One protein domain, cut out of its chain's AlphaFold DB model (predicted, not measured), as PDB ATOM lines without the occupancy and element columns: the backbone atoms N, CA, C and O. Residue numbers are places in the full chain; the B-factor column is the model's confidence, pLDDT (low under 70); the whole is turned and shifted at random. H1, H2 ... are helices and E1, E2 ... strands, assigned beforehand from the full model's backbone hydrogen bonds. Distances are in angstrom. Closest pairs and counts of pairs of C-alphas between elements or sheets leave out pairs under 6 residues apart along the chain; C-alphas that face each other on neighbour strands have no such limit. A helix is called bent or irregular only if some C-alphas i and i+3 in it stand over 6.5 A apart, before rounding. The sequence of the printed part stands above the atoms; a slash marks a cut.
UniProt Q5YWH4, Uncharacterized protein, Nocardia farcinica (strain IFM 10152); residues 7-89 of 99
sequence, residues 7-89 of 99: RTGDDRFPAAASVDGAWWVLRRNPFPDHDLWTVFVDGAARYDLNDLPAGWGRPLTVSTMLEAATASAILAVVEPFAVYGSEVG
ATOM      1  N   ARG A   7      44.396  25.276 -19.011       96.38
ATOM      2  CA  ARG A   7      45.811  25.346 -18.635       96.38
ATOM      3  C   ARG A   7      46.535  24.092 -19.122       96.38
ATOM      4  O   ARG A   7      45.997  22.990 -19.024       96.38
ATOM      5  N   THR A   8      47.748  24.268 -19.628       94.44
ATOM      6  CA  THR A   8      48.618  23.167 -20.088       94.44
ATOM      7  C   THR A   8      49.575  22.683 -18.996       94.44
ATOM      8  O   THR A   8      49.986  21.529 -19.013       94.44
ATOM      9  N   GLY A   9      49.934  23.571 -18.059       92.81
ATOM     10  CA  GLY A   9      50.975  23.339 -17.055       92.81
ATOM     11  C   GLY A   9      52.386  23.782 -17.469       92.81
ATOM     12  O   GLY A   9      53.275  23.724 -16.628       92.81
ATOM     13  N   ASP A  10      52.593  24.256 -18.704       92.00
ATOM     14  CA  ASP A  10      53.869  24.832 -19.167       92.00
ATOM     15  C   ASP A  10      53.773  26.366 -19.207       92.00
ATOM     16  O   ASP A  10      52.833  26.916 -19.778       92.00
ATOM     17  N   ASP A  11      54.729  27.071 -18.603       88.81
ATOM     18  CA  ASP A  11      54.691  28.536 -18.495       88.81
ATOM     19  C   ASP A  11      54.932  29.266 -19.825       88.81
ATOM     20  O   ASP A  11      54.436  30.381 -20.009       88.81
ATOM     21  N   ARG A  12      55.659  28.646 -20.765       89.69
ATOM     22  CA  ARG A  12      55.891  29.194 -22.110       89.69
ATOM     23  C   ARG A  12      54.642  29.044 -22.957       89.69
ATOM     24  O   ARG A  12      54.294  29.972 -23.683       89.69
ATOM     25  N   PHE A  13      53.943  27.917 -22.808       93.62
ATOM     26  CA  PHE A  13      52.713  27.594 -23.528       93.62
ATOM     27  C   PHE A  13      51.495  27.508 -22.599       93.62
ATOM     28  O   PHE A  13      50.895  26.440 -22.486       93.62
ATOM     29  N   PRO A  14      51.094  28.588 -21.910       94.94
ATOM     30  CA  PRO A  14      50.262  28.504 -20.707       94.94
ATOM     31  C   PRO A  14      48.825  28.029 -20.914       94.94
ATOM     32  O   PRO A  14      48.162  27.658 -19.936       94.94
ATOM     33  N   ALA A  15      48.307  28.081 -22.140       96.19
ATOM     34  CA  ALA A  15      46.926  27.726 -22.419       96.19
ATOM     35  C   ALA A  15      46.746  27.112 -23.806       96.19
ATOM     36  O   ALA A  15      47.395  27.518 -24.771       96.19
ATOM     37  N   ALA A  16      45.804  26.178 -23.895       96.56
ATOM     38  CA  ALA A  16      45.357  25.590 -25.147       96.56
ATOM     39  C   ALA A  16      43.831  25.431 -25.172       96.56
ATOM     40  O   ALA A  16      43.186  25.332 -24.126       96.56
ATOM     41  N   ALA A  17      43.247  25.438 -26.367       95.56
ATOM     42  CA  ALA A  17      41.817  25.270 -26.593       95.56
ATOM     43  C   ALA A  17      41.574  24.472 -27.874       95.56
ATOM     44  O   ALA A  17      42.295  24.641 -28.854       95.56
ATOM     45  N   SER A  18      40.529  23.648 -27.887       94.19
ATOM     46  CA  SER A  18      40.032  23.063 -29.132       94.19
ATOM     47  C   SER A  18      39.001  24.012 -29.747       94.19
ATOM     48  O   SER A  18      38.022  24.377 -29.093       94.19
ATOM     49  N   VAL A  19      39.237  24.442 -30.987       92.44
ATOM     50  CA  VAL A  19      38.373  25.363 -31.736       92.44
ATOM     51  C   VAL A  19      38.121  24.764 -33.109       92.44
ATOM     52  O   VAL A  19      39.056  24.569 -33.879       92.44
ATOM     53  N   ASP A  20      36.858  24.453 -33.406       90.62
ATOM     54  CA  ASP A  20      36.429  23.909 -34.703       90.62
ATOM     55  C   ASP A  20      37.250  22.679 -35.163       90.62
ATOM     56  O   ASP A  20      37.509  22.485 -36.348       90.62
ATOM     57  N   GLY A  21      37.664  21.833 -34.211       90.62
ATOM     58  CA  GLY A  21      38.442  20.612 -34.467       90.62
ATOM     59  C   GLY A  21      39.960  20.804 -34.537       90.62
ATOM     60  O   GLY A  21      40.671  19.805 -34.607       90.62
ATOM     61  N   ALA A  22      40.455  22.041 -34.459       93.56
ATOM     62  CA  ALA A  22      41.880  22.355 -34.388       93.56
ATOM     63  C   ALA A  22      42.312  22.653 -32.949       93.56
ATOM     64  O   ALA A  22      41.538  23.191 -32.149       93.56
ATOM     65  N   TRP A  23      43.567  22.354 -32.620       95.38
ATOM     66  CA  TRP A  23      44.172  22.763 -31.357       95.38
ATOM     67  C   TRP A  23      44.845  24.115 -31.498       95.38
ATOM     68  O   TRP A  23      45.747  24.311 -32.312       95.38
ATOM     69  N   TRP A  24      44.390  25.054 -30.681       96.06
ATOM     70  CA  TRP A  24      44.986  26.369 -30.545       96.06
ATOM     71  C   TRP A  24      45.848  26.384 -29.297       96.06
ATOM     72  O   TRP A  24      45.369  26.014 -28.225       96.06
ATOM     73  N   VAL A  25      47.094  26.831 -29.420       96.25
ATOM     74  CA  VAL A  25      48.026  26.967 -28.294       96.25
ATOM     75  C   VAL A  25      48.526  28.400 -28.236       96.25
ATOM     76  O   VAL A  25      48.874  28.983 -29.262       96.25
ATOM     77  N   LEU A  26      48.555  28.969 -27.035       94.44
ATOM     78  CA  LEU A  26      49.140  30.279 -26.789       94.44
ATOM     79  C   LEU A  26      50.558  30.107 -26.268       94.44
ATOM     80  O   LEU A  26      50.739  29.449 -25.246       94.44
ATOM     81  N   ARG A  27      51.528  30.749 -26.919       92.62
ATOM     82  CA  ARG A  27      52.836  31.046 -26.328       92.62
ATOM     83  C   ARG A  27      52.813  32.456 -25.767       92.62
ATOM     84  O   ARG A  27      52.342  33.367 -26.447       92.62
ATOM     85  N   ARG A  28      53.329  32.640 -24.553       89.25
ATOM     86  CA  ARG A  28      53.611  33.976 -24.023       89.25
ATOM     87  C   ARG A  28      55.039  34.354 -24.392       89.25
ATOM     88  O   ARG A  28      55.975  33.674 -23.981       89.25
ATOM     89  N   ASN A  29      55.199  35.444 -25.125       84.62
ATOM     90  CA  ASN A  29      56.508  35.931 -25.534       84.62
ATOM     91  C   ASN A  29      57.110  36.751 -24.377       84.62
ATOM     92  O   ASN A  29      56.435  37.638 -23.848       84.62
ATOM     93  N   PRO A  30      58.345  36.463 -23.931       77.00
ATOM     94  CA  PRO A  30      58.950  37.142 -22.785       77.00
ATOM     95  C   PRO A  30      59.582  38.503 -23.136       77.00
ATOM     96  O   PRO A  30      60.287  39.074 -22.306       77.00
ATOM     97  N   PHE A  31      59.323  39.044 -24.332       74.94
ATOM     98  CA  PHE A  31      59.982  40.246 -24.845       74.94
ATOM     99  C   PHE A  31      59.050  41.461 -24.838       74.94
ATOM    100  O   PHE A  31      57.966  41.386 -25.410       74.94
ATOM    101  N   PRO A  32      59.457  42.586 -24.225       68.06
ATOM    102  CA  PRO A  32      58.619  43.780 -24.121       68.06
ATOM    103  C   PRO A  32      58.462  44.538 -25.447       68.06
ATOM    104  O   PRO A  32      57.476  45.249 -25.611       68.06
ATOM    105  N   ASP A  33      59.410  44.384 -26.377       72.31
ATOM    106  CA  ASP A  33      59.410  45.067 -27.679       72.31
ATOM    107  C   ASP A  33      58.676  44.279 -28.780       72.31
ATOM    108  O   ASP A  33      58.601  44.728 -29.924       72.31
ATOM    109  N   HIS A  34      58.130  43.107 -28.443       73.00
ATOM    110  CA  HIS A  34      57.427  42.221 -29.367       73.00
ATOM    111  C   HIS A  34      55.980  41.989 -28.932       73.00
ATOM    112  O   HIS A  34      55.604  42.219 -27.781       73.00
ATOM    113  N   ASP A  35      55.177  41.482 -29.868       81.06
ATOM    114  CA  ASP A  35      53.827  41.012 -29.585       81.06
ATOM    115  C   ASP A  35      53.842  40.034 -28.402       81.06
ATOM    116  O   ASP A  35      54.602  39.066 -28.384       81.06
ATOM    117  N   LEU A  36      52.991  40.279 -27.405       85.94
ATOM    118  CA  LEU A  36      52.961  39.534 -26.142       85.94
ATOM    119  C   LEU A  36      52.623  38.043 -26.317       85.94
ATOM    120  O   LEU A  36      52.999  37.214 -25.482       85.94
ATOM    121  N   TRP A  37      51.892  37.700 -27.374       89.12
ATOM    122  CA  TRP A  37      51.380  36.360 -27.619       89.12
ATOM    123  C   TRP A  37      51.700  35.887 -29.024       89.12
ATOM    124  O   TRP A  37      51.550  36.643 -29.978       89.12
ATOM    125  N   THR A  38      51.990  34.596 -29.152       91.25
ATOM    126  CA  THR A  38      51.938  33.884 -30.432       91.25
ATOM    127  C   THR A  38      50.863  32.804 -30.354       91.25
ATOM    128  O   THR A  38      50.775  32.062 -29.371       91.25
ATOM    129  N   VAL A  39      50.030  32.718 -31.389       92.56
ATOM    130  CA  VAL A  39      48.975  31.712 -31.535       92.56
ATOM    131  C   VAL A  39      49.435  30.642 -32.512       92.56
ATOM    132  O   VAL A  39      49.691  30.919 -33.687       92.56
ATOM    133  N   PHE A  40      49.461  29.405 -32.032       93.75
ATOM    134  CA  PHE A  40      49.692  28.219 -32.843       93.75
ATOM    135  C   PHE A  40      48.362  27.549 -33.153       93.75
ATOM    136  O   PHE A  40      47.529  27.411 -32.260       93.75
ATOM    137  N   VAL A  41      48.175  27.110 -34.394       93.69
ATOM    138  CA  VAL A  41      47.028  26.299 -34.824       93.69
ATOM    139  C   VAL A  41      47.566  25.005 -35.412       93.69
ATOM    140  O   VAL A  41      48.272  25.042 -36.423       93.69
ATOM    141  N   ASP A  42      47.266  23.883 -34.755       92.88
ATOM    142  CA  ASP A  42      47.773  22.542 -35.087       92.88
ATOM    143  C   ASP A  42      49.299  22.511 -35.278       92.88
ATOM    144  O   ASP A  42      49.829  21.912 -36.213       92.88
ATOM    145  N   GLY A  43      50.017  23.212 -34.396       89.00
ATOM    146  CA  GLY A  43      51.479  23.267 -34.414       89.00
ATOM    147  C   GLY A  43      52.085  24.359 -35.289       89.00
ATOM    148  O   GLY A  43      53.261  24.656 -35.143       89.00
ATOM    149  N   ALA A  44      51.313  25.002 -36.166       88.06
ATOM    150  CA  ALA A  44      51.820  26.090 -36.996       88.06
ATOM    151  C   ALA A  44      51.606  27.444 -36.313       88.06
ATOM    152  O   ALA A  44      50.471  27.769 -35.963       88.06
ATOM    153  N   ALA A  45      52.655  28.262 -36.187       89.88
ATOM    154  CA  ALA A  45      52.513  29.668 -35.807       89.88
ATOM    155  C   ALA A  45      51.650  30.396 -36.852       89.88
ATOM    156  O   ALA A  45      51.908  30.298 -38.054       89.88
ATOM    157  N   ARG A  46      50.584  31.077 -36.418       89.31
ATOM    158  CA  ARG A  46      49.647  31.769 -37.322       89.31
ATOM    159  C   ARG A  46      49.564  33.264 -37.082       89.31
ATOM    160  O   ARG A  46      49.438  34.008 -38.050       89.31
ATOM    161  N   TYR A  47      49.568  33.679 -35.821       86.38
ATOM    162  CA  TYR A  47      49.327  35.066 -35.444       86.38
ATOM    163  C   TYR A  47      50.213  35.457 -34.280       86.38
ATOM    164  O   TYR A  47      50.328  34.693 -33.323       86.38
ATOM    165  N   ASP A  48      50.727  36.675 -34.338       88.25
ATOM    166  CA  ASP A  48      51.295  37.367 -33.196       88.25
ATOM    167  C   ASP A  48      50.328  38.469 -32.752       88.25
ATOM    168  O   ASP A  48      49.663  39.105 -33.576       88.25
ATOM    169  N   LEU A  49      50.150  38.610 -31.439       85.88
ATOM    170  CA  LEU A  49      49.154  39.487 -30.837       85.88
ATOM    171  C   LEU A  49      49.739  40.239 -29.636       85.88
ATOM    172  O   LEU A  49      50.197  39.631 -28.670       85.88
ATOM    173  N   ASN A  50      49.617  41.567 -29.639       84.94
ATOM    174  CA  ASN A  50      49.916  42.402 -28.468       84.94
ATOM    175  C   ASN A  50      48.962  42.148 -27.291       84.94
ATOM    176  O   ASN A  50      49.356  42.255 -26.133       84.94
ATOM    177  N   ASP A  51      47.706  41.812 -27.585       85.75
ATOM    178  CA  ASP A  51      46.703  41.451 -26.588       85.75
ATOM    179  C   ASP A  51      45.704  40.449 -27.176       85.75
ATOM    180  O   ASP A  51      45.545  40.332 -28.394       85.75
ATOM    181  N   LEU A  52      45.017  39.715 -26.307       87.12
ATOM    182  CA  LEU A  52      44.034  38.726 -26.718       87.12
ATOM    183  C   LEU A  52      42.697  39.402 -27.060       87.12
ATOM    184  O   LEU A  52      42.244  40.290 -26.332       87.12
ATOM    185  N   PRO A  53      41.999  38.963 -28.124       88.38
ATOM    186  CA  PRO A  53      40.681  39.489 -28.456       88.38
ATOM    187  C   PRO A  53      39.709  39.376 -27.277       88.38
ATOM    188  O   PRO A  53      39.613  38.327 -26.645       88.38
ATOM    189  N   ALA A  54      38.907  40.417 -27.027       84.06
ATOM    190  CA  ALA A  54      38.005  40.476 -25.868       84.06
ATOM    191  C   ALA A  54      37.048  39.267 -25.749       84.06
ATOM    192  O   ALA A  54      36.695  38.850 -24.647       84.06
ATOM    193  N   GLY A  55      36.651  38.669 -26.878       86.06
ATOM    194  CA  GLY A  55      35.798  37.476 -26.910       86.06
ATOM    195  C   GLY A  55      36.498  36.165 -26.529       86.06
ATOM    196  O   GLY A  55      35.828  35.157 -26.339       86.06
ATOM    197  N   TRP A  56      37.827  36.143 -26.416       89.12
ATOM    198  CA  TRP A  56      38.598  34.944 -26.060       89.12
ATOM    199  C   TRP A  56      38.725  34.757 -24.546       89.12
ATOM    200  O   TRP A  56      39.279  33.758 -24.092       89.12
ATOM    201  N   GLY A  57      38.200  35.690 -23.752       86.62
ATOM    202  CA  GLY A  57      38.255  35.618 -22.299       86.62
ATOM    203  C   GLY A  57      39.679  35.770 -21.761       86.62
ATOM    204  O   GLY A  57      40.488  36.519 -22.299       86.62
ATOM    205  N   ARG A  58      39.971  35.091 -20.647       87.38
ATOM    206  CA  ARG A  58      41.238  35.213 -19.908       87.38
ATOM    207  C   ARG A  58      41.897  33.839 -19.727       87.38
ATOM    208  O   ARG A  58      41.715  33.218 -18.680       87.38
ATOM    209  N   PRO A  59      42.672  33.353 -20.712       85.69
ATOM    210  CA  PRO A  59      43.257  32.008 -20.689       85.69
ATOM    211  C   PRO A  59      44.155  31.739 -19.479       85.69
ATOM    212  O   PRO A  59      44.280  30.604 -19.036       85.69
ATOM    213  N   LEU A  60      44.785  32.775 -18.917       84.94
ATOM    214  CA  LEU A  60      45.659  32.619 -17.754       84.94
ATOM    215  C   LEU A  60      44.913  32.470 -16.426       84.94
ATOM    216  O   LEU A  60      45.516  32.041 -15.449       84.94
ATOM    217  N   THR A  61      43.627  32.823 -16.372       86.00
ATOM    218  CA  THR A  61      42.838  32.797 -15.131       86.00
ATOM    219  C   THR A  61      41.856  31.630 -15.075       86.00
ATOM    220  O   THR A  61      41.061  31.553 -14.143       86.00
ATOM    221  N   VAL A  62      41.854  30.747 -16.080       86.88
ATOM    222  CA  VAL A  62      40.999  29.553 -16.082       86.88
ATOM    223  C   VAL A  62      41.537  28.512 -15.100       86.88
ATOM    224  O   VAL A  62      42.746  28.303 -15.004       86.88
ATOM    225  N   SER A  63      40.638  27.854 -14.368       81.81
ATOM    226  CA  SER A  63      40.986  26.792 -13.414       81.81
ATOM    227  C   SER A  63      41.028  25.400 -14.045       81.81
ATOM    228  O   SER A  63      41.568  24.473 -13.446       81.81
ATOM    229  N   THR A  64      40.456  25.235 -15.239       92.19
ATOM    230  CA  THR A  64      40.442  23.956 -15.950       92.19
ATOM    231  C   THR A  64      41.841  23.623 -16.454       92.19
ATOM    232  O   THR A  64      42.441  24.408 -17.186       92.19
ATOM    233  N   MET A  65      42.344  22.449 -16.081       93.38
ATOM    234  CA  MET A  65      43.605  21.896 -16.570       93.38
ATOM    235  C   MET A  65      43.322  20.862 -17.661       93.38
ATOM    236  O   MET A  65      42.359  20.098 -17.550       93.38
ATOM    237  N   LEU A  66      44.156  20.821 -18.699       93.06
ATOM    238  CA  LEU A  66      44.174  19.690 -19.620       93.06
ATOM    239  C   LEU A  66      44.638  18.422 -18.905       93.06
ATOM    240  O   LEU A  66      45.438  18.454 -17.971       93.06
ATOM    241  N   GLU A  67      44.140  17.285 -19.376       94.81
ATOM    242  CA  GLU A  67      44.681  15.990 -18.985       94.81
ATOM    243  C   GLU A  67      46.152  15.900 -19.438       94.81
ATOM    244  O   GLU A  67      46.518  16.408 -20.501       94.81
ATOM    245  N   ALA A  68      47.009  15.311 -18.603       91.75
ATOM    246  CA  ALA A  68      48.459  15.406 -18.751       91.75
ATOM    247  C   ALA A  68      48.977  14.795 -20.063       91.75
ATOM    248  O   ALA A  68      49.855  15.380 -20.701       91.75
ATOM    249  N   ALA A  69      48.433  13.655 -20.498       93.38
ATOM    250  CA  ALA A  69      48.817  13.047 -21.769       93.38
ATOM    251  C   ALA A  69      48.382  13.915 -22.959       93.38
ATOM    252  O   ALA A  69      49.145  14.091 -23.907       93.38
ATOM    253  N   THR A  70      47.198  14.519 -22.876       93.69
ATOM    254  CA  THR A  70      46.696  15.456 -23.889       93.69
ATOM    255  C   THR A  70      47.569  16.708 -23.975       93.69
ATOM    256  O   THR A  70      47.967  17.105 -25.070       93.69
ATOM    257  N   ALA A  71      47.914  17.308 -22.833       93.19
ATOM    258  CA  ALA A  71      48.807  18.463 -22.780       93.19
ATOM    259  C   ALA A  71      50.178  18.126 -23.379       93.19
ATOM    260  O   ALA A  71      50.649  18.844 -24.255       93.19
ATOM    261  N   SER A  72      50.775  17.002 -22.978       92.94
ATOM    262  CA  SER A  72      52.062  16.540 -23.505       92.94
ATOM    263  C   SER A  72      52.036  16.353 -25.027       92.94
ATOM    264  O   SER A  72      52.911  16.858 -25.726       92.94
ATOM    265  N   ALA A  73      50.992  15.712 -25.562       93.38
ATOM    266  CA  ALA A  73      50.852  15.495 -27.001       93.38
ATOM    267  C   ALA A  73      50.732  16.807 -27.792       93.38
ATOM    268  O   ALA A  73      51.341  16.939 -28.849       93.38
ATOM    269  N   ILE A  74      49.973  17.782 -27.281       93.06
ATOM    270  CA  ILE A  74      49.818  19.097 -27.917       93.06
ATOM    271  C   ILE A  74      51.133  19.882 -27.854       93.06
ATOM    272  O   ILE A  74      51.566  20.450 -28.857       93.06
ATOM    273  N   LEU A  75      51.777  19.903 -26.682       93.50
ATOM    274  CA  LEU A  75      53.007  20.657 -26.459       93.50
ATOM    275  C   LEU A  75      54.183  20.104 -27.260       93.50
ATOM    276  O   LEU A  75      54.964  20.898 -27.767       93.50
ATOM    277  N   ALA A  76      54.274  18.789 -27.464       91.94
ATOM    278  CA  ALA A  76      55.326  18.182 -28.283       91.94
ATOM    279  C   ALA A  76      55.362  18.730 -29.723       91.94
ATOM    280  O   ALA A  76      56.422  18.786 -30.340       91.94
ATOM    281  N   VAL A  77      54.218  19.163 -30.267       91.06
ATOM    282  CA  VAL A  77      54.149  19.730 -31.626       91.06
ATOM    283  C   VAL A  77      54.691  21.160 -31.668       91.06
ATOM    284  O   VAL A  77      55.276  21.569 -32.669       91.06
ATOM    285  N   VAL A  78      54.501  21.926 -30.591       89.12
ATOM    286  CA  VAL A  78      54.917  23.336 -30.508       89.12
ATOM    287  C   VAL A  78      56.224  23.547 -29.746       89.12
ATOM    288  O   VAL A  78      56.752  24.652 -29.759       89.12
ATOM    289  N   GLU A  79      56.779  22.504 -29.127       87.19
ATOM    290  CA  GLU A  79      58.050  22.534 -28.395       87.19
ATOM    291  C   GLU A  79      59.208  23.143 -29.205       87.19
ATOM    292  O   GLU A  79      59.932  23.967 -28.638       87.19
ATOM    293  N   PRO A  80      59.368  22.862 -30.519       85.38
ATOM    294  CA  PRO A  80      60.403  23.514 -31.325       85.38
ATOM    295  C   PRO A  80      60.264  25.041 -31.375       85.38
ATOM    296  O   PRO A  80      61.245  25.731 -31.638       85.38
ATOM    297  N   PHE A  81      59.064  25.562 -31.088       81.75
ATOM    298  CA  PHE A  81      58.749  26.986 -31.046       81.75
ATOM    299  C   PHE A  81      58.826  27.609 -29.651       81.75
ATOM    300  O   PHE A  81      58.349  28.727 -29.438       81.75
ATOM    301  N   ALA A  82      59.413  26.906 -28.678       76.81
ATOM    302  CA  ALA A  82      59.577  27.421 -27.320       76.81
ATOM    303  C   ALA A  82      60.387  28.728 -27.275       76.81
ATOM    304  O   ALA A  82      60.181  29.537 -26.374       76.81
ATOM    305  N   VAL A  83      61.274  28.937 -28.250       73.31
ATOM    306  CA  VAL A  83      62.078  30.154 -28.408       73.31
ATOM    307  C   VAL A  83      61.436  31.058 -29.459       73.31
ATOM    308  O   VAL A  83      61.132  30.609 -30.566       73.31
ATOM    309  N   TYR A  84      61.231  32.332 -29.124       64.06
ATOM    310  CA  TYR A  84      60.700  33.333 -30.053       64.06
ATOM    311  C   TYR A  84      61.597  33.474 -31.294       64.06
ATOM    312  O   TYR A  84      62.823  33.457 -31.185       64.06
ATOM    313  N   GLY A  85      61.001  33.587 -32.483       58.69
ATOM    314  CA  GLY A  85      61.728  33.675 -33.754       58.69
ATOM    315  C   GLY A  85      62.093  32.332 -34.398       58.69
ATOM    316  O   GLY A  85      62.459  32.299 -35.565       58.69
ATOM    317  N   SER A  86      61.925  31.198 -33.720       58.09
ATOM    318  CA  SER A  86      62.119  29.867 -34.335       58.09
ATOM    319  C   SER A  86      61.083  29.537 -35.427       58.09
ATOM    320  O   SER A  86      61.344  28.722 -36.313       58.09
ATOM    321  N   GLU A  87      59.938  30.221 -35.425       55.84
ATOM    322  CA  GLU A  87      58.861  30.110 -36.414       55.84
ATOM    323  C   GLU A  87      59.241  30.508 -37.855       55.84
ATOM    324  O   GLU A  87      58.596  30.052 -38.798       55.84
ATOM    325  N   VAL A  88      60.300  31.304 -38.056       58.47
ATOM    326  CA  VAL A  88      60.790  31.712 -39.393       58.47
ATOM    327  C   VAL A  88      61.886  30.794 -39.954       58.47
ATOM    328  O   VAL A  88      62.448  31.072 -41.012       58.47
ATOM    329  N   GLY A  89      62.191  29.679 -39.279       50.22
ATOM    330  CA  GLY A  89      63.231  28.731 -39.707       50.22
ATOM    331  C   GLY A  89      64.665  29.230 -39.494       50.22
ATOM    332  O   GLY A  89      65.614  28.542 -39.862       50.22
TER     333      GLY A  89
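AT A GLANCE: This is residues 7 to 89 of the 99 residues of an uncharacterized protein of Nocardia farcinica (strain IFM 10152) (UniProt Q5YWH4). One strongly twisted sheet of four antiparallel strands has a single helix, H1, packed over one face, and a long link, residues 50 to 67, sweeps round the side away from H1 before it leads into that helix. The strands follow one another across the sheet as a meander, each the antiparallel neighbour of the one before, in the order E1, E2, E3, E4; with H1 on one face this makes two layers, a helix layer and a sheet layer. The printed part has 83 residues, with four named strands and then one named helix along the chain; the class is mixed, helices and strands, with under half of the residues in named elements. It is compact, with a radius of gyration of the C-alphas of 12.0 A, and rounded, spanning 33 by 29 by 24 A.

IN THESE COORDINATES: E1 is residues 15 to 19, 12.9 A long, and begins at C-alpha 15 at (46.926, 27.726, -22.419). E2, residues 22 to 28, is the longest strand at 19.5 A. E3 is residues 37 to 41, 13.1 A, and E4 is residues 44 to 49, 15.0 A. H1, residues 68 to 81, measures 19.8 A and ends at C-alpha 81 at (58.749, 26.986, -31.046). It is irregular: C-alphas 77 and 80 are 7.3 A apart.

HOW THE PARTS SIT: E1 and E4 are the edge strands and are apart. E1 and E2 form a hairpin, antiparallel at 155 degrees, with N 17 and O 24 within hydrogen-bond range at 2.9 A. E2 and E3 form a hairpin at 161 degrees, with N 27 and O 38 at 2.9 A. E3 and E4 form a hairpin at 150 degrees, with N 39 and O 47 at 2.8 A. H1 is on the sheet at a height of 9.7 A, over E2 and E3. On the local plane its line and that of E2 stand at 63 degrees, only just across the strands. The closest C-alphas of E2 and H1 are those of Trp 23 and Ile 74, 7.6 A apart. In H1, 6 of 10 O i to N i+4 pairs are within hydrogen-bond range.

THE WHOLE: The C-alphas farthest apart are those of Ser 63 and Gly 89, at 34.5 A. The printed part has no cut. The links E1 to E2 and E3 to E4 are tight, E2 to E3 is short, and E4 to H1 is long, with 18 residues. The mean pLDDT of the printed part is 86.6; residue 32 and residues 84 to 89 are under 70.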